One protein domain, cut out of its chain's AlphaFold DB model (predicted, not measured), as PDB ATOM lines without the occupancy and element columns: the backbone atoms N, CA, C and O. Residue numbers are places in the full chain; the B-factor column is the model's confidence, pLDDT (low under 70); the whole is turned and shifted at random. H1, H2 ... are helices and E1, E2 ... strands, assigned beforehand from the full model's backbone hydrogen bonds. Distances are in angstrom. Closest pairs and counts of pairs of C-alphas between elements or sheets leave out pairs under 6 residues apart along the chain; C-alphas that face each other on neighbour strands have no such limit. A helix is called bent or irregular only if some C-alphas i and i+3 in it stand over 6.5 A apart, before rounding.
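AT A GLANCE: This is residues 16 to 152 of the 294 residues of an uncharacterized protein of Actinobacteria bacterium (UniProt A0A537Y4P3). A helical body has H4 in its middle, with H2, H3 and H5 packed round it, H1 on H2 and H6 at one side, and a two-stranded ribbon, E1 and E4, runs along this body by H2 and H4. Beyond the ribbon, away from the helices, the hairpin E2 and E3 makes an arm whose tip, residues 128 to 133, sticks out. The 137 printed residues have six named helices followed by four named strands, in two antiparallel sheets, E1 - E4 and E2 - E3; the class is mixed, helices and strands. The whole is compact, with a radius of gyration of the C-alphas of 15.8 A and spans of 47 by 32 by 28 A.

HOW THE PARTS SIT: H1, residues 16 to 23, and H2, residues 27 to 35, form a helical hairpin; they touch at Leu 21 and Leu 30, whose C-alphas, the closest, are 5.8 A apart. H3 is residues 45 to 56, and H4, residues 63 to 72, is the hub, touching four helices. H4 touches H2 at a shallow tilt of 20 degrees, the same way, with the closest C-alphas, those of Leu 34 and Leu 69, 6.6 A apart. H3 and H4 form a helical hairpin at a shallow tilt of 20 degrees, opposite ways; their closest C-alphas, of His 56 and Val 63, are 6.3 A apart. H5, residues 74 to 89, touches H4, with the C-alphas of Cys 71 and Thr 80 closest at 6.1 A. H6, residues 95 to 107, only just touches H4, with 3 pairs of C-alphas within 8 A and with residues 97 to 101 alone; Tyr 64 and Asp 97 have the closest C-alphas, 5.8 A apart. E1, residues 110 to 116, and E4, residues 144 to 150, are antiparallel neighbours, with N 113 and O 147 within hydrogen-bond range at 2.8 A. The closest C-alphas of H4 and E4, those of Thr 72 and Ala 149, are 6.0 A apart. E2, residues 123 to 127, and E3, residues 134 to 138, form a hairpin with N 126 and O 135 at 2.8 A; both are apart from the six helices and from E1 and E4. Each O i to N i+4 pair is within hydrogen-bond range in H1, H2, H3, H4 and H6, and 8 of 12 are in H5.

IN THESE COORDINATES: H1 begins at C-alpha 16, (20.245, -58.152, 29.890). H3 is 17.0 A long, H6 18.1 A, E1 19.0 A and E4 19.7 A. H5, 21.3 A, is irregular, with C-alphas 78 and 81 8.2 A apart, and has a kink of 86 degrees near residue 81. E4 ends at C-alpha 150, (8.083, -36.806, 30.805).

THE WHOLE: The two C-alphas farthest apart, those of Glu 58 and Ser 131, are 50.1 A apart. The printed part has no cut, and no link is long. The mean pLDDT of the printed part is 92.6, and no printed residue is under 70.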
ATOM      1  N   ASP A  16      19.616 -58.520  28.623       70.50
ATOM      2  CA  ASP A  16      20.245 -58.152  29.890       70.50
ATOM      3  C   ASP A  16      19.366 -57.174  30.689       70.50
ATOM      4  O   ASP A  16      19.311 -57.261  31.905       70.50
ATOM      5  N   GLU A  17      18.573 -56.313  30.038       80.50
ATOM      6  CA  GLU A  17      17.791 -55.277  30.739       80.50
ATOM      7  C   GLU A  17      16.617 -55.844  31.559       80.50
ATOM      8  O   GLU A  17      16.429 -55.484  32.720       80.50
ATOM      9  N   TRP A  18      15.806 -56.739  30.979       88.44
ATOM     10  CA  TRP A  18      14.727 -57.382  31.741       88.44
ATOM     11  C   TRP A  18      15.292 -58.317  32.812       88.44
ATOM     12  O   TRP A  18      14.740 -58.381  33.907       88.44
ATOM     13  N   ALA A  19      16.401 -59.003  32.521       89.88
ATOM     14  CA  ALA A  19      17.100 -59.818  33.504       89.88
ATOM     15  C   ALA A  19      17.662 -58.973  34.659       89.88
ATOM     16  O   ALA A  19      17.592 -59.416  35.795       89.88
ATOM     17  N   GLU A  20      18.147 -57.755  34.406       91.62
ATOM     18  CA  GLU A  20      18.570 -56.803  35.441       91.62
ATOM     19  C   GLU A  20      17.384 -56.303  36.276       91.62
ATOM     20  O   GLU A  20      17.449 -56.328  37.503       91.62
ATOM     21  N   LEU A  21      16.281 -55.894  35.633       94.00
ATOM     22  CA  LEU A  21      15.065 -55.460  36.331       94.00
ATOM     23  C   LEU A  21      14.510 -56.577  37.216       94.00
ATOM     24  O   LEU A  21      14.281 -56.383  38.406       94.00
ATOM     25  N   TRP A  22      14.316 -57.763  36.639       94.56
ATOM     26  CA  TRP A  22      13.814 -58.922  37.364       94.56
ATOM     27  C   TRP A  22      14.846 -59.503  38.332       94.56
ATOM     28  O   TRP A  22      14.467 -60.173  39.285       94.56
ATOM     29  N   GLY A  23      16.135 -59.274  38.107       94.50
ATOM     30  CA  GLY A  23      17.234 -59.756  38.940       94.50
ATOM     31  C   GLY A  23      17.511 -58.885  40.160       94.50
ATOM     32  O   GLY A  23      18.175 -59.358  41.072       94.50
ATOM     33  N   ALA A  24      16.980 -57.658  40.214       95.00
ATOM     34  CA  ALA A  24      17.101 -56.791  41.380       95.00
ATOM     35  C   ALA A  24      16.612 -57.505  42.653       95.00
ATOM     36  O   ALA A  24      15.508 -58.065  42.683       95.00
ATOM     37  N   GLU A  25      17.419 -57.470  43.708       93.50
ATOM     38  CA  GLU A  25      17.137 -58.132  44.985       93.50
ATOM     39  C   GLU A  25      16.403 -57.196  45.953       93.50
ATOM     40  O   GLU A  25      15.749 -57.643  46.892       93.50
ATOM     41  N   SER A  26      16.447 -55.885  45.695       94.38
ATOM     42  CA  SER A  26      15.779 -54.863  46.503       94.38
ATOM     43  C   SER A  26      15.088 -53.792  45.648       94.38
ATOM     44  O   SER A  26      15.457 -53.600  44.484       94.38
ATOM     45  N   PRO A  27      14.122 -53.036  46.211       95.81
ATOM     46  CA  PRO A  27      13.536 -51.879  45.529       95.81
ATOM     47  C   PRO A  27      14.588 -50.859  45.068       95.81
ATOM     48  O   PRO A  27      14.509 -50.340  43.962       95.81
ATOM     49  N   GLN A  28      15.638 -50.621  45.859       95.00
ATOM     50  CA  GLN A  28      16.698 -49.673  45.495       95.00
ATOM     51  C   GLN A  28      17.517 -50.135  44.285       95.00
ATOM     52  O   GLN A  28      17.889 -49.319  43.438       95.00
ATOM     53  N   GLU A  29      17.793 -51.436  44.183       94.50
ATOM     54  CA  GLU A  29      18.441 -52.002  42.999       94.50
ATOM     55  C   GLU A  29      17.548 -51.899  41.768       94.50
ATOM     56  O   GLU A  29      18.031 -51.518  40.702       94.50
ATOM     57  N   LEU A  30      16.240 -52.123  41.930       95.94
ATOM     58  CA  LEU A  30      15.259 -51.885  40.877       95.94
ATOM     59  C   LEU A  30      15.297 -50.418  40.414       95.94
ATOM     60  O   LEU A  30      15.416 -50.150  39.217       95.94
ATOM     61  N   TRP A  31      15.248 -49.453  41.337       96.38
ATOM     62  CA  TRP A  31      15.269 -48.023  41.003       96.38
ATOM     63  C   TRP A  31      16.538 -47.633  40.260       96.38
ATOM     64  O   TRP A  31      16.475 -46.899  39.275       96.38
ATOM     65  N   LYS A  32      17.687 -48.171  40.681       94.62
ATOM     66  CA  LYS A  32      18.974 -47.971  40.010       94.62
ATOM     67  C   LYS A  32      18.938 -48.421  38.551       94.62
ATOM     68  O   LYS A  32      19.527 -47.742  37.711       94.62
ATOM     69  N   VAL A  33      18.270 -49.532  38.243       93.88
ATOM     70  CA  VAL A  33      18.091 -49.988  36.857       93.88
ATOM     71  C   VAL A  33      17.125 -49.059  36.110       93.88
ATOM     72  O   VAL A  33      17.458 -48.587  35.027       93.88
ATOM     73  N   LEU A  34      15.985 -48.701  36.712       94.31
ATOM     74  CA  LEU A  34      14.969 -47.842  36.083       94.31
ATOM     75  C   LEU A  34      15.489 -46.436  35.726       94.31
ATOM     76  O   LEU A  34      15.188 -45.927  34.645       94.31
ATOM     77  N   VAL A  35      16.297 -45.797  36.585       92.81
ATOM     78  CA  VAL A  35      16.793 -44.428  36.318       92.81
ATOM     79  C   VAL A  35      17.839 -44.362  35.205       92.81
ATOM     80  O   VAL A  35      18.008 -43.304  34.596       92.81
ATOM     81  N   ARG A  36      18.522 -45.476  34.903       87.31
ATOM     82  CA  ARG A  36      19.461 -45.581  33.767       87.31
ATOM     83  C   ARG A  36      18.735 -45.551  32.422       87.31
ATOM     84  O   ARG A  36      19.349 -45.284  31.390       87.31
ATOM     85  N   GLY A  37      17.423 -45.773  32.442       79.50
ATOM     86  CA  GLY A  37      16.580 -45.784  31.267       79.50
ATOM     87  C   GLY A  37      16.711 -47.069  30.461       79.50
ATOM     88  O   GLY A  37      17.404 -48.018  30.814       79.50
ATOM     89  N   CYS A  38      16.000 -47.083  29.341       80.81
ATOM     90  CA  CYS A  38      15.704 -48.298  28.606       80.81
ATOM     91  C   CYS A  38      15.896 -48.108  27.105       80.81
ATOM     92  O   CYS A  38      15.637 -47.028  26.555       80.81
ATOM     93  N   ARG A  39      16.326 -49.182  26.434       76.56
ATOM     94  CA  ARG A  39      16.468 -49.224  24.968       76.56
ATOM     95  C   ARG A  39      15.263 -49.861  24.275       76.56
ATOM     96  O   ARG A  39      15.035 -49.592  23.097       76.56
ATOM     97  N   GLN A  40      14.499 -50.690  24.982       81.69
ATOM     98  CA  GLN A  40      13.408 -51.491  24.429       81.69
ATOM     99  C   GLN A  40      12.025 -51.023  24.868       81.69
ATOM    100  O   GLN A  40      11.734 -50.909  26.047       81.69
ATOM    101  N   ARG A  41      11.096 -50.875  23.928       87.69
ATOM    102  CA  ARG A  41       9.685 -50.655  24.274       87.69
ATOM    103  C   ARG A  41       8.911 -51.955  24.136       87.69
ATOM    104  O   ARG A  41       9.055 -52.643  23.129       87.69
ATOM    105  N   THR A  42       8.054 -52.253  25.101       88.00
ATOM    106  CA  THR A  42       7.165 -53.415  25.092       88.00
ATOM    107  C   THR A  42       5.738 -52.990  25.454       88.00
ATOM    108  O   THR A  42       5.543 -52.126  26.311       88.00
ATOM    109  N   PRO A  43       4.710 -53.563  24.804       87.69
ATOM    110  CA  PRO A  43       3.319 -53.381  25.210       87.69
ATOM    111  C   PRO A  43       2.904 -54.307  26.374       87.69
ATOM    112  O   PRO A  43       1.732 -54.321  26.747       87.69
ATOM    113  N   ASN A  44       3.827 -55.104  26.927       91.69
ATOM    114  CA  ASN A  44       3.551 -56.110  27.953       91.69
ATOM    115  C   ASN A  44       3.419 -55.484  29.355       91.69
ATOM    116  O   ASN A  44       4.329 -55.578  30.175       91.69
ATOM    117  N   HIS A  45       2.291 -54.824  29.637       94.38
ATOM    118  CA  HIS A  45       2.030 -54.235  30.960       94.38
ATOM    119  C   HIS A  45       2.067 -55.240  32.136       94.38
ATOM    120  O   HIS A  45       2.536 -54.833  33.198       94.38
ATOM    121  N   PRO A  46       1.707 -56.540  31.991       96.31
ATOM    122  CA  PRO A  46       1.886 -57.514  33.068       96.31
ATOM    123  C   PRO A  46       3.325 -57.643  33.582       96.31
ATOM    124  O   PRO A  46       3.503 -57.980  34.750       96.31
ATOM    125  N   GLU A  47       4.351 -57.351  32.767       94.94
ATOM    126  CA  GLU A  47       5.748 -57.300  33.238       94.94
ATOM    127  C   GLU A  47       5.927 -56.241  34.328       94.94
ATOM    128  O   GLU A  47       6.490 -56.532  35.380       94.94
ATOM    129  N   ALA A  48       5.414 -55.029  34.095       95.94
ATOM    130  CA  ALA A  48       5.506 -53.917  35.037       95.94
ATOM    131  C   ALA A  48       4.820 -54.262  36.364       95.94
ATOM    132  O   ALA A  48       5.394 -54.091  37.438       95.94
ATOM    133  N   THR A  49       3.607 -54.807  36.281       95.75
ATOM    134  CA  THR A  49       2.805 -55.183  37.449       95.75
ATOM    135  C   THR A  49       3.437 -56.338  38.224       95.75
ATOM    136  O   THR A  49       3.446 -56.326  39.454       95.75
ATOM    137  N   SER A  50       3.996 -57.330  37.526       96.44
ATOM    138  CA  SER A  50       4.686 -58.460  38.163       96.44
ATOM    139  C   SER A  50       5.952 -58.002  38.878       96.44
ATOM    140  O   SER A  50       6.203 -58.427  40.001       96.44
ATOM    141  N   LEU A  51       6.712 -57.092  38.262       96.12
ATOM    142  CA  LEU A  51       7.894 -56.488  38.869       96.12
ATOM    143  C   LEU A  51       7.522 -55.696  40.127       96.12
ATOM    144  O   LEU A  51       8.120 -55.885  41.181       96.12
ATOM    145  N   PHE A  52       6.478 -54.873  40.044       97.19
ATOM    146  CA  PHE A  52       5.974 -54.110  41.182       97.19
ATOM    147  C   PHE A  52       5.548 -55.017  42.350       97.19
ATOM    148  O   PHE A  52       5.963 -54.802  43.487       97.19
ATOM    149  N   ARG A  53       4.788 -56.086  42.068       96.62
ATOM    150  CA  ARG A  53       4.359 -57.062  43.083       96.62
ATOM    151  C   ARG A  53       5.519 -57.843  43.683       96.62
ATOM    152  O   ARG A  53       5.515 -58.060  44.888       96.62
ATOM    153  N   LYS A  54       6.512 -58.237  42.880       96.06
ATOM    154  CA  LYS A  54       7.707 -58.932  43.376       96.06
ATOM    155  C   LYS A  54       8.386 -58.130  44.491       96.06
ATOM    156  O   LYS A  54       8.813 -58.711  45.478       96.06
ATOM    157  N   HIS A  55       8.492 -56.814  44.323       95.69
ATOM    158  CA  HIS A  55       9.257 -55.967  45.235       95.69
ATOM    159  C   HIS A  55       8.474 -55.422  46.430       95.69
ATOM    160  O   HIS A  55       9.121 -54.985  47.373       95.69
ATOM    161  N   HIS A  56       7.136 -55.431  46.396       95.31
ATOM    162  CA  HIS A  56       6.295 -54.823  47.441       95.31
ATOM    163  C   HIS A  56       5.186 -55.737  47.978       95.31
ATOM    164  O   HIS A  56       4.422 -55.325  48.849       95.31
ATOM    165  N   GLY A  57       5.066 -56.969  47.475       86.06
ATOM    166  CA  GLY A  57       4.010 -57.906  47.869       86.06
ATOM    167  C   GLY A  57       4.034 -58.301  49.348       86.06
ATOM    168  O   GLY A  57       3.010 -58.737  49.865       86.06
ATOM    169  N   GLU A  58       5.162 -58.112  50.033       85.81
ATOM    170  CA  GLU A  58       5.327 -58.413  51.462       85.81
ATOM    171  C   GLU A  58       5.415 -57.133  52.316       85.81
ATOM    172  O   GLU A  58       5.812 -57.186  53.478       85.81
ATOM    173  N   GLY A  59       5.037 -55.974  51.758       81.81
ATOM    174  CA  GLY A  59       4.993 -54.699  52.481       81.81
ATOM    175  C   GLY A  59       6.333 -53.968  52.574       81.81
ATOM    176  O   GLY A  59       6.543 -53.200  53.507       81.81
ATOM    177  N   GLN A  60       7.251 -54.198  51.632       85.56
ATOM    178  CA  GLN A  60       8.516 -53.466  51.571       85.56
ATOM    179  C   GLN A  60       8.310 -51.963  51.301       85.56
ATOM    180  O   GLN A  60       7.485 -51.575  50.468       85.56
ATOM    181  N   ASP A  61       9.138 -51.128  51.938       89.75
ATOM    182  CA  ASP A  61       9.151 -49.669  51.772       89.75
ATOM    183  C   ASP A  61       9.435 -49.212  50.329       89.75
ATOM    184  O   ASP A  61      10.013 -49.931  49.510       89.75
ATOM    185  N   GLY A  62       9.074 -47.960  50.026       94.56
ATOM    186  CA  GLY A  62       9.376 -47.322  48.737       94.56
ATOM    187  C   GLY A  62       8.409 -47.687  47.606       94.56
ATOM    188  O   GLY A  62       8.726 -47.535  46.426       94.56
ATOM    189  N   VAL A  63       7.211 -48.160  47.955       96.56
ATOM    190  CA  VAL A  63       6.148 -48.514  47.004       96.56
ATOM    191  C   VAL A  63       5.771 -47.341  46.085       96.56
ATOM    192  O   VAL A  63       5.577 -47.528  44.883       96.56
ATOM    193  N   TYR A  64       5.760 -46.115  46.618       97.25
ATOM    194  CA  TYR A  64       5.553 -44.894  45.840       97.25
ATOM    195  C   TYR A  64       6.636 -44.697  44.770       97.25
ATOM    196  O   TYR A  64       6.309 -44.475  43.606       97.25
ATOM    197  N   ASP A  65       7.914 -44.805  45.145       97.56
ATOM    198  CA  ASP A  65       9.051 -44.562  44.249       97.56
ATOM    199  C   ASP A  65       9.098 -45.591  43.114       97.56
ATOM    200  O   ASP A  65       9.263 -45.230  41.945       97.56
ATOM    201  N   SER A  66       8.838 -46.863  43.429       97.75
ATOM    202  CA  SER A  66       8.680 -47.916  42.423       97.75
ATOM    203  C   SER A  66       7.528 -47.624  41.466       97.75
ATOM    204  O   SER A  66       7.710 -47.710  40.251       97.75
ATOM    205  N   ALA A  67       6.350 -47.256  41.979       98.06
ATOM    206  CA  ALA A  67       5.194 -46.950  41.140       98.06
ATOM    207  C   ALA A  67       5.462 -45.745  40.230       98.06
ATOM    208  O   ALA A  67       5.160 -45.798  39.034       98.06
ATOM    209  N   LEU A  68       6.062 -44.689  40.784       98.00
ATOM    210  CA  LEU A  68       6.433 -43.477  40.067       98.00
ATOM    211  C   LEU A  68       7.366 -43.806  38.898       98.00
ATOM    212  O   LEU A  68       7.029 -43.519  37.748       98.00
ATOM    213  N   LEU A  69       8.491 -44.468  39.186       97.38
ATOM    214  CA  LEU A  69       9.502 -44.809  38.189       97.38
ATOM    215  C   LEU A  69       8.958 -45.774  37.133       97.38
ATOM    216  O   LEU A  69       9.166 -45.530  35.946       97.38
ATOM    217  N   ILE A  70       8.229 -46.826  37.526       97.12
ATOM    218  CA  ILE A  70       7.646 -47.806  36.594       97.12
ATOM    219  C   ILE A  70       6.646 -47.134  35.646       97.12
ATOM    220  O   ILE A  70       6.714 -47.348  34.433       97.12
ATOM    221  N   CYS A  71       5.745 -46.294  36.164       97.75
ATOM    222  CA  CYS A  71       4.726 -45.625  35.354       97.75
ATOM    223  C   CYS A  71       5.329 -44.678  34.308       97.75
ATOM    224  O   CYS A  71       4.770 -44.530  33.219       97.75
ATOM    225  N   THR A  72       6.467 -44.053  34.615       96.31
ATOM    226  CA  THR A  72       7.156 -43.130  33.702       96.31
ATOM    227  C   THR A  72       8.260 -43.782  32.873       96.31
ATOM    228  O   THR A  72       8.875 -43.125  32.031       96.31
ATOM    229  N   HIS A  73       8.537 -45.069  33.084       95.44
ATOM    230  CA  HIS A  73       9.639 -45.745  32.418       95.44
ATOM    231  C   HIS A  73       9.343 -45.982  30.930       95.44
ATOM    232  O   HIS A  73       8.288 -46.495  30.545       95.44
ATOM    233  N   ARG A  74      10.320 -45.673  30.065       92.38
ATOM    234  CA  ARG A  74      10.155 -45.743  28.598       92.38
ATOM    235  C   ARG A  74       9.815 -47.140  28.083       92.38
ATOM    236  O   ARG A  74       9.211 -47.252  27.016       92.38
ATOM    237  N   ARG A  75      10.179 -48.188  28.828       93.50
ATOM    238  CA  ARG A  75       9.874 -49.579  28.475       93.50
ATOM    239  C   ARG A  75       8.384 -49.790  28.225       93.50
ATOM    240  O   ARG A  75       8.025 -50.429  27.241       93.50
ATOM    241  N   TRP A  76       7.534 -49.203  29.063       95.25
ATOM    242  CA  TRP A  76       6.087 -49.418  29.030       95.25
ATOM    243  C   TRP A  76       5.295 -48.217  28.513       95.25
ATOM    244  O   TRP A  76       4.073 -48.219  28.598       95.25
ATOM    245  N   GLU A  77       5.955 -47.227  27.906       93.19
ATOM    246  CA  GLU A  77       5.334 -45.985  27.406       93.19
ATOM    247  C   GLU A  77       4.086 -46.231  26.533       93.19
ATOM    248  O   GLU A  77       3.097 -45.508  26.615       93.19
ATOM    249  N   ARG A  78       4.094 -47.299  25.723       92.94
ATOM    250  CA  ARG A  78       2.971 -47.665  24.834       92.94
ATOM    251  C   ARG A  78       1.776 -48.295  25.552       92.94
ATOM    252  O   ARG A  78       0.710 -48.416  24.963       92.94
ATOM    253  N   CYS A  79       1.954 -48.742  26.790       95.75
ATOM    254  CA  CYS A  79       0.918 -49.385  27.594       95.75
ATOM    255  C   CYS A  79       0.764 -48.743  28.981       95.75
ATOM    256  O   CYS A  79       0.104 -49.318  29.845       95.75
ATOM    257  N   THR A  80       1.291 -47.529  29.185       96.19
ATOM    258  CA  THR A  80       1.288 -46.820  30.475       96.19
ATOM    259  C   THR A  80      -0.101 -46.713  31.102       96.19
ATOM    260  O   THR A  80      -0.228 -46.834  32.315       96.19
ATOM    261  N   ALA A  81      -1.154 -46.548  30.294       97.31
ATOM    262  CA  ALA A  81      -2.533 -46.527  30.785       97.31
ATOM    263  C   ALA A  81      -2.909 -47.804  31.556       97.31
ATOM    264  O   ALA A  81      -3.554 -47.735  32.598       97.31
ATOM    265  N   ARG A  82      -2.489 -48.966  31.042       98.12
ATOM    266  CA  ARG A  82      -2.730 -50.265  31.673       98.12
ATOM    267  C   ARG A  82      -1.799 -50.482  32.859       98.12
ATOM    268  O   ARG A  82      -2.242 -50.984  33.877       98.12
ATOM    269  N   VAL A  83      -0.551 -50.018  32.768       98.19
ATOM    270  CA  VAL A  83       0.407 -50.075  33.883       98.19
ATOM    271  C   VAL A  83      -0.116 -49.343  35.122       98.19
ATOM    272  O   VAL A  83      -0.157 -49.937  36.194       98.19
ATOM    273  N   ILE A  84      -0.569 -48.086  34.999       98.44
ATOM    274  CA  ILE A  84      -1.099 -47.345  36.159       98.44
ATOM    275  C   ILE A  84      -2.407 -47.954  36.686       98.44
ATOM    276  O   ILE A  84      -2.634 -47.972  37.897       98.44
ATOM    277  N   ALA A  85      -3.252 -48.487  35.797       98.12
ATOM    278  CA  ALA A  85      -4.479 -49.175  36.186       98.12
ATOM    279  C   ALA A  85      -4.177 -50.449  36.995       98.12
ATOM    280  O   ALA A  85      -4.716 -50.607  38.086       98.12
ATOM    281  N   ASP A  86      -3.267 -51.298  36.516       98.25
ATOM    282  CA  ASP A  86      -2.871 -52.534  37.192       98.25
ATOM    283  C   ASP A  86      -2.157 -52.273  38.524       98.25
ATOM    284  O   ASP A  86      -2.410 -52.966  39.511       98.25
ATOM    285  N   ILE A  87      -1.277 -51.266  38.574       97.81
ATOM    286  CA  ILE A  87      -0.618 -50.842  39.815       97.81
ATOM    287  C   ILE A  87      -1.664 -50.364  40.827       97.81
ATOM    288  O   ILE A  87      -1.625 -50.788  41.980       97.81
ATOM    289  N   THR A  88      -2.641 -49.557  40.407       97.94
ATOM    290  CA  THR A  88      -3.741 -49.122  41.287       97.94
ATOM    291  C   THR A  88      -4.564 -50.322  41.769       97.94
ATOM    292  O   THR A  88      -4.844 -50.447  42.958       97.94
ATOM    293  N   ALA A  89      -4.909 -51.240  40.862       97.38
ATOM    294  CA  ALA A  89      -5.700 -52.432  41.161       97.38
ATOM    295  C   ALA A  89      -4.961 -53.461  42.030       97.38
ATOM    296  O   ALA A  89      -5.595 -54.326  42.625       97.38
ATOM    297  N   SER A  90      -3.629 -53.381  42.127       96.31
ATOM    298  CA  SER A  90      -2.845 -54.261  42.999       96.31
ATOM    299  C   SER A  90      -3.149 -54.071  44.487       96.31
ATOM    300  O   SER A  90      -2.854 -54.969  45.269       96.31
ATOM    301  N   GLY A  91      -3.700 -52.915  44.881       95.94
ATOM    302  CA  GLY A  91      -3.976 -52.576  46.279       95.94
ATOM    303  C   GLY A  91      -2.730 -52.330  47.135       95.94
ATOM    304  O   GLY A  91      -2.866 -52.075  48.326       95.94
ATOM    305  N   LEU A  92      -1.527 -52.385  46.551       96.56
ATOM    306  CA  LEU A  92      -0.265 -52.185  47.273       96.56
ATOM    307  C   LEU A  92       0.012 -50.711  47.595       96.56
ATOM    308  O   LEU A  92       0.759 -50.418  48.520       96.56
ATOM    309  N   LEU A  93      -0.576 -49.781  46.837       96.31
ATOM    310  CA  LEU A  93      -0.485 -48.351  47.120       96.31
ATOM    311  C   LEU A  93      -1.635 -47.921  48.027       96.31
ATOM    312  O   LEU A  93      -2.806 -48.106  47.686       96.31
ATOM    313  N   GLY A  94      -1.293 -47.274  49.139       95.44
ATOM    314  CA  GLY A  94      -2.273 -46.604  49.982       95.44
ATOM    315  C   GLY A  94      -2.909 -45.399  49.284       95.44
ATOM    316  O   GLY A  94      -2.415 -44.875  48.282       95.44
ATOM    317  N   GLU A  95      -4.012 -44.905  49.848       96.56
ATOM    318  CA  GLU A  95      -4.718 -43.733  49.316       96.56
ATOM    319  C   GLU A  95      -3.833 -42.485  49.240       96.56
ATOM    320  O   GLU A  95      -3.955 -41.698  48.298       96.56
ATOM    321  N   GLU A  96      -2.934 -42.312  50.209       96.69
ATOM    322  CA  GLU A  96      -1.997 -41.194  50.244       96.69
ATOM    323  C   GLU A  96      -0.985 -41.259  49.096       96.69
ATOM    324  O   GLU A  96      -0.840 -40.276  48.367       96.69
ATOM    325  N   ASP A  97      -0.392 -42.426  48.835       97.56
ATOM    326  CA  ASP A  97       0.539 -42.608  47.718       97.56
ATOM    327  C   ASP A  97      -0.146 -42.414  46.366       97.56
ATOM    328  O   ASP A  97       0.379 -41.731  45.486       97.56
ATOM    329  N   LEU A  98      -1.356 -42.953  46.198       98.38
ATOM    330  CA  LEU A  98      -2.129 -42.753  44.975       98.38
ATOM    331  C   LEU A  98      -2.492 -41.271  44.772       98.38
ATOM    332  O   LEU A  98      -2.500 -40.779  43.642       98.38
ATOM    333  N   ASN A  99      -2.793 -40.531  45.846       98.25
ATOM    334  CA  ASN A  99      -3.035 -39.086  45.771       98.25
ATOM    335  C   ASN A  99      -1.756 -38.311  45.442       98.25
ATOM    336  O   ASN A  99      -1.806 -37.363  44.658       98.25
ATOM    337  N   ARG A 100      -0.615 -38.736  45.990       98.06
ATOM    338  CA  ARG A 100       0.698 -38.168  45.683       98.06
ATOM    339  C   ARG A 100       1.070 -38.396  44.215       98.06
ATOM    340  O   ARG A 100       1.444 -37.440  43.546       98.06
ATOM    341  N   LEU A 101       0.858 -39.602  43.678       98.31
ATOM    342  CA  LEU A 101       1.054 -39.903  42.253       98.31
ATOM    343  C   LEU A 101       0.153 -39.042  41.365       98.31
ATOM    344  O   LEU A 101       0.622 -38.471  40.383       98.31
ATOM    345  N   ALA A 102      -1.131 -38.910  41.712       98.69
ATOM    346  CA  ALA A 102      -2.053 -38.066  40.954       98.69
ATOM    347  C   ALA A 102      -1.613 -36.597  40.970       98.69
ATOM    348  O   ALA A 102      -1.619 -35.941  39.931       98.69
ATOM    349  N   HIS A 103      -1.167 -36.091  42.120       98.38
ATOM    350  CA  HIS A 103      -0.611 -34.748  42.213       98.38
ATOM    351  C   HIS A 103       0.609 -34.590  41.289       98.38
ATOM    352  O   HIS A 103       0.616 -33.713  40.425       98.38
ATOM    353  N   THR A 104       1.596 -35.481  41.389       98.25
ATOM    354  CA  THR A 104       2.809 -35.428  40.564       98.25
ATOM    355  C   THR A 104       2.499 -35.508  39.068       98.25
ATOM    356  O   THR A 104       2.963 -34.672  38.298       98.25
ATOM    357  N   PHE A 105       1.664 -36.452  38.627       98.56
ATOM    358  CA  PHE A 105       1.341 -36.602  37.205       98.56
ATOM    359  C   PHE A 105       0.457 -35.473  36.653       98.56
ATOM    360  O   PHE A 105       0.497 -35.183  35.457       98.56
ATOM    361  N   LEU A 106      -0.354 -34.812  37.477       98.56
ATOM    362  CA  LEU A 106      -1.200 -33.722  36.999       98.56
ATOM    363  C   LEU A 106      -0.436 -32.397  36.906       98.56
ATOM    364  O   LEU A 106      -0.513 -31.699  35.888       98.56
ATOM    365  N   TRP A 107       0.303 -32.049  37.956       98.06
ATOM    366  CA  TRP A 107       0.858 -30.706  38.112       98.06
ATOM    367  C   TRP A 107       2.264 -30.575  37.550       98.06
ATOM    368  O   TRP A 107       2.576 -29.533  36.978       98.06
ATOM    369  N   GLU A 108       3.066 -31.635  37.556       96.31
ATOM    370  CA  GLU A 108       4.423 -31.564  37.020       96.31
ATOM    371  C   GLU A 108       4.459 -31.680  35.487       96.31
ATOM    372  O   GLU A 108       3.598 -32.297  34.838       96.31
ATOM    373  N   ASN A 109       5.466 -31.055  34.876       92.50
ATOM    374  CA  ASN A 109       5.762 -31.220  33.447       92.50
ATOM    375  C   ASN A 109       6.608 -32.480  33.213       92.50
ATOM    376  O   ASN A 109       6.328 -33.268  32.307       92.50
ATOM    377  N   THR A 110       7.600 -32.681  34.077       95.00
ATOM    378  CA  THR A 110       8.449 -33.867  34.168       95.00
ATOM    379  C   THR A 110       8.407 -34.385  35.598       95.00
ATOM    380  O   THR A 110       8.241 -33.617  36.533       95.00
ATOM    381  N   VAL A 111       8.539 -35.692  35.777       94.06
ATOM    382  CA  VAL A 111       8.646 -36.321  37.088       94.06
ATOM    383  C   VAL A 111      10.105 -36.282  37.526       94.06
ATOM    384  O   VAL A 111      10.916 -36.984  36.910       94.06
ATOM    385  N   PRO A 112      10.458 -35.485  38.550       93.25
ATOM    386  CA  PRO A 112      11.796 -35.505  39.108       93.25
ATOM    387  C   PRO A 112      11.961 -36.719  40.026       93.25
ATOM    388  O   PRO A 112      11.080 -37.041  40.823       93.25
ATOM    389  N   TYR A 113      13.121 -37.359  39.946       95.25
ATOM    390  CA  TYR A 113      13.542 -38.389  40.885       95.25
ATOM    391  C   TYR A 113      15.019 -38.205  41.223       95.25
ATOM    392  O   TYR A 113      15.879 -38.285  40.343       95.25
ATOM    393  N   ASP A 114      15.312 -37.934  42.492       95.06
ATOM    394  CA  ASP A 114      16.674 -37.688  42.957       95.06
ATOM    395  C   ASP A 114      17.337 -39.008  43.386       95.06
ATOM    396  O   ASP A 114      16.743 -39.831  44.080       95.06
ATOM    397  N   TYR A 115      18.579 -39.226  42.959       93.56
ATOM    398  CA  TYR A 115      19.330 -40.453  43.218       93.56
ATOM    399  C   TYR A 115      20.833 -40.172  43.365       93.56
ATOM    400  O   TYR A 115      21.335 -39.186  42.828       93.56
ATOM    401  N   PRO A 116      21.605 -41.007  44.077       94.38
ATOM    402  CA  PRO A 116      23.023 -40.740  44.289       94.38
ATOM    403  C   PRO A 116      23.864 -41.073  43.047       94.38
ATOM    404  O   PRO A 116      23.650 -42.094  42.387       94.38
ATOM    405  N   ALA A 117      24.891 -40.266  42.767       91.00
ATOM    406  CA  ALA A 117      25.769 -40.436  41.604       91.00
ATOM    407  C   ALA A 117      26.384 -41.842  41.487       91.00
ATOM    408  O   ALA A 117      26.545 -42.367  40.383       91.00
ATOM    409  N   ARG A 118      26.644 -42.516  42.615       91.12
ATOM    410  CA  ARG A 118      27.151 -43.898  42.661       91.12
ATOM    411  C   ARG A 118      26.288 -44.918  41.910       91.12
ATOM    412  O   ARG A 118      26.785 -45.985  41.561       91.12
ATOM    413  N   TRP A 119      25.017 -44.620  41.638       91.19
ATOM    414  CA  TRP A 119      24.144 -45.493  40.847       91.19
ATOM    415  C   TRP A 119      24.511 -45.541  39.362       91.19
ATOM    416  O   TRP A 119      24.361 -46.593  38.732       91.19
ATOM    417  N   VAL A 120      25.023 -44.439  38.813       85.69
ATOM    418  CA  VAL A 120      25.377 -44.300  37.387       85.69
ATOM    419  C   VAL A 120      26.888 -44.214  37.156       85.69
ATOM    420  O   VAL A 120      27.357 -44.487  36.057       85.69
ATOM    421  N   GLY A 121      27.663 -43.927  38.205       83.06
ATOM    422  CA  GLY A 121      29.123 -43.933  38.193       83.06
ATOM    423  C   GLY A 121      29.728 -42.609  38.663       83.06
ATOM    424  O   GLY A 121      29.067 -41.582  38.751       83.06
ATOM    425  N   SER A 122      31.028 -42.626  38.966       77.19
ATOM    426  CA  SER A 122      31.770 -41.465  39.489       77.19
ATOM    427  C   SER A 122      32.311 -40.520  38.411       77.19
ATOM    428  O   SER A 122      32.947 -39.514  38.728       77.19
ATOM    429  N   LYS A 123      32.095 -40.839  37.129       82.25
ATOM    430  CA  LYS A 123      32.515 -40.040  35.973       82.25
ATOM    431  C   LYS A 123      31.291 -39.748  35.115       82.25
ATOM    432  O   LYS A 123      30.771 -40.664  34.489       82.25
ATOM    433  N   LEU A 124      30.873 -38.489  35.072       82.12
ATOM    434  CA  LEU A 124      29.752 -38.039  34.252       82.12
ATOM    435  C   LEU A 124      30.259 -37.247  33.054       82.12
ATOM    436  O   LEU A 124      31.243 -36.512  33.158       82.12
ATOM    437  N   LEU A 125      29.582 -37.388  31.919       82.81
ATOM    438  CA  LEU A 125      29.799 -36.531  30.761       82.81
ATOM    439  C   LEU A 125      28.917 -35.289  30.903       82.81
ATOM    440  O   LEU A 125      27.696 -35.377  30.829       82.81
ATOM    441  N   GLU A 126      29.534 -34.133  31.105       83.06
ATOM    442  CA  GLU A 126      28.856 -32.843  31.035       83.06
ATOM    443  C   GLU A 126      28.902 -32.354  29.586       83.06
ATOM    444  O   GLU A 126      29.986 -32.257  29.004       83.06
ATOM    445  N   ILE A 127      27.735 -32.074  29.004       84.38
ATOM    446  CA  ILE A 127      27.601 -31.508  27.658       84.38
ATOM    447  C   ILE A 127      27.035 -30.100  27.799       84.38
ATOM    448  O   ILE A 127      25.947 -29.908  28.336       84.38
ATOM    449  N   ASP A 128      27.776 -29.121  27.302       83.38
ATOM    450  CA  ASP A 128      27.275 -27.769  27.120       83.38
ATOM    451  C   ASP A 128      26.414 -27.744  25.855       83.38
ATOM    452  O   ASP A 128      26.901 -27.950  24.742       83.38
ATOM    453  N   THR A 129      25.114 -27.530  26.032       81.88
ATOM    454  CA  THR A 129      24.142 -27.531  24.936       81.88
ATOM    455  C   THR A 129      24.262 -26.317  24.019       81.88
ATOM    456  O   THR A 129      23.815 -26.394  22.881       81.88
ATOM    457  N   GLU A 130      24.850 -25.210  24.482       85.69
ATOM    458  CA  GLU A 130      25.038 -24.001  23.672       85.69
ATOM    459  C   GLU A 130      26.309 -24.102  22.828       85.69
ATOM    460  O   GLU A 130      26.295 -23.793  21.636       85.69
ATOM    461  N   SER A 131      27.408 -24.575  23.424       88.19
ATOM    462  CA  SER A 131      28.690 -24.686  22.715       88.19
ATOM    463  C   SER A 131      28.929 -26.043  22.044       88.19
ATOM    464  O   SER A 131      29.875 -26.184  21.268       88.19
ATOM    465  N   GLY A 132      28.123 -27.060  22.361       88.06
ATOM    466  CA  GLY A 132      28.298 -28.443  21.902       88.06
ATOM    467  C   GLY A 132      29.536 -29.142  22.479       88.06
ATOM    468  O   GLY A 132      29.835 -30.282  22.114       88.06
ATOM    469  N   LYS A 133      30.287 -28.479  23.368       89.19
ATOM    470  CA  LYS A 133      31.481 -29.046  23.997       89.19
ATOM    471  C   LYS A 133      31.081 -30.037  25.077       89.19
ATOM    472  O   LYS A 133      30.087 -29.858  25.773       89.19
ATOM    473  N   SER A 134      31.900 -31.070  25.249       88.31
ATOM    474  CA  SER A 134      31.715 -32.042  26.322       88.31
ATOM    475  C   SER A 134      32.980 -32.194  27.155       88.31
ATOM    476  O   SER A 134      34.095 -32.082  26.641       88.31
ATOM    477  N   ARG A 135      32.812 -32.435  28.455       90.06
ATOM    478  CA  ARG A 135      33.907 -32.760  29.373       90.06
ATOM    479  C   ARG A 135      33.480 -33.842  30.351       90.06
ATOM    480  O   ARG A 135      32.321 -33.918  30.741       90.06
ATOM    481  N   VAL A 136      34.431 -34.666  30.775       89.31
ATOM    482  CA  VAL A 136      34.188 -35.652  31.831       89.31
ATOM    483  C   VAL A 136      34.448 -34.998  33.182       89.31
ATOM    484  O   VAL A 136      35.556 -34.533  33.442       89.31
ATOM    485  N   VAL A 137      33.439 -34.988  34.047       88.81
ATOM    486  CA  VAL A 137      33.516 -34.465  35.412       88.81
ATOM    487  C   VAL A 137      33.494 -35.632  36.389       88.81
ATOM    488  O   VAL A 137      32.725 -36.582  36.232       88.81
ATOM    489  N   ARG A 138      34.355 -35.575  37.409       88.69
ATOM    490  CA  ARG A 138      34.267 -36.495  38.543       88.69
ATOM    491  C   ARG A 138      33.270 -35.944  39.545       88.69
ATOM    492  O   ARG A 138      33.433 -34.818  40.003       88.69
ATOM    493  N   VAL A 139      32.272 -36.747  39.879       88.00
ATOM    494  CA  VAL A 139      31.223 -36.375  40.828       88.00
ATOM    495  C   VAL A 139      31.369 -37.249  42.075       88.00
ATOM    496  O   VAL A 139      31.560 -38.462  41.929       88.00
ATOM    497  N   PRO A 140      31.334 -36.666  43.290       91.38
ATOM    498  CA  PRO A 140      31.338 -37.448  44.519       91.38
ATOM    499  C   PRO A 140      30.225 -38.513  44.509       91.38
ATOM    500  O   PRO A 140      29.116 -38.214  44.066       91.38
ATOM    501  N   PRO A 141      30.477 -39.743  44.997       88.81
ATOM    502  CA  PRO A 141      29.515 -40.851  44.921       88.81
ATOM    503  C   PRO A 141      28.127 -40.547  45.507       88.81
ATOM    504  O   PRO A 141      27.125 -41.059  45.010       88.81
ATOM    505  N   ASP A 142      28.069 -39.699  46.532       92.19
ATOM    506  CA  ASP A 142      26.838 -39.367  47.254       92.19
ATOM    507  C   ASP A 142      26.208 -38.047  46.804       92.19
ATOM    508  O   ASP A 142      25.204 -37.618  47.365       92.19
ATOM    509  N   SER A 143      26.769 -37.391  45.782       91.50
ATOM    510  CA  SER A 143      26.132 -36.210  45.210       91.50
ATOM    511  C   SER A 143      24.782 -36.585  44.589       91.50
ATOM    512  O   SER A 143      24.721 -37.563  43.834       91.50
ATOM    513  N   PRO A 144      23.712 -35.819  44.869       92.88
ATOM    514  CA  PRO A 144      22.413 -36.061  44.271       92.88
ATOM    515  C   PRO A 144      22.459 -35.712  42.783       92.88
ATOM    516  O   PRO A 144      22.876 -34.623  42.383       92.88
ATOM    517  N   LEU A 145      22.024 -36.659  41.965       91.62
ATOM    518  CA  LEU A 145      21.677 -36.484  40.566       91.62
ATOM    519  C   LEU A 145      20.162 -36.547  40.430       91.62
ATOM    520  O   LEU A 145      19.479 -37.106  41.284       91.62
ATOM    521  N   ARG A 146      19.647 -35.986  39.339       92.25
ATOM    522  CA  ARG A 146      18.215 -35.937  39.063       92.25
ATOM    523  C   ARG A 146      17.897 -36.656  37.765       92.25
ATOM    524  O   ARG A 146      18.456 -36.334  36.718       92.25
ATOM    525  N   HIS A 147      16.982 -37.611  37.849       91.62
ATOM    526  CA  HIS A 147      16.308 -38.221  36.717       91.62
ATOM    527  C   HIS A 147      15.027 -37.429  36.451       91.62
ATOM    528  O   HIS A 147      14.299 -37.110  37.387       91.62
ATOM    529  N   GLU A 148      14.751 -37.107  35.189       93.50
ATOM    530  CA  GLU A 148      13.525 -36.414  34.790       93.50
ATOM    531  C   GLU A 148      12.827 -37.210  33.693       93.50
ATOM    532  O   GLU A 148      13.371 -37.389  32.599       93.50
ATOM    533  N   ALA A 149      11.613 -37.677  33.978       93.44
ATOM    534  CA  ALA A 149      10.810 -38.418  33.013       93.44
ATOM    535  C   ALA A 149       9.589 -37.598  32.567       93.44
ATOM    536  O   ALA A 149       8.887 -37.038  33.408       93.44
ATOM    537  N   PRO A 150       9.278 -37.510  31.263       94.06
ATOM    538  CA  PRO A 150       8.083 -36.806  30.805       94.06
ATOM    539  C   PRO A 150       6.809 -37.518  31.276       94.06
ATOM    540  O   PRO A 150       6.685 -38.739  31.135       94.06
ATOM    541  N   VAL A 151       5.831 -36.756  31.776       96.88
ATOM    542  CA  VAL A 151       4.527 -37.321  32.141       96.88
ATOM    543  C   VAL A 151       3.714 -37.595  30.880       96.88
ATOM    544  O   VAL A 151       3.302 -36.674  30.176       96.88
ATOM    545  N   GLN A 152       3.445 -38.872  30.619       96.25
ATOM    546  CA  GLN A 152       2.686 -39.290  29.445       96.25
ATOM    547  C   GLN A 152       1.193 -38.934  29.572       96.25
ATOM    548  O   GLN A 152       0.637 -39.019  30.674       96.25
TER     549      GLN A 152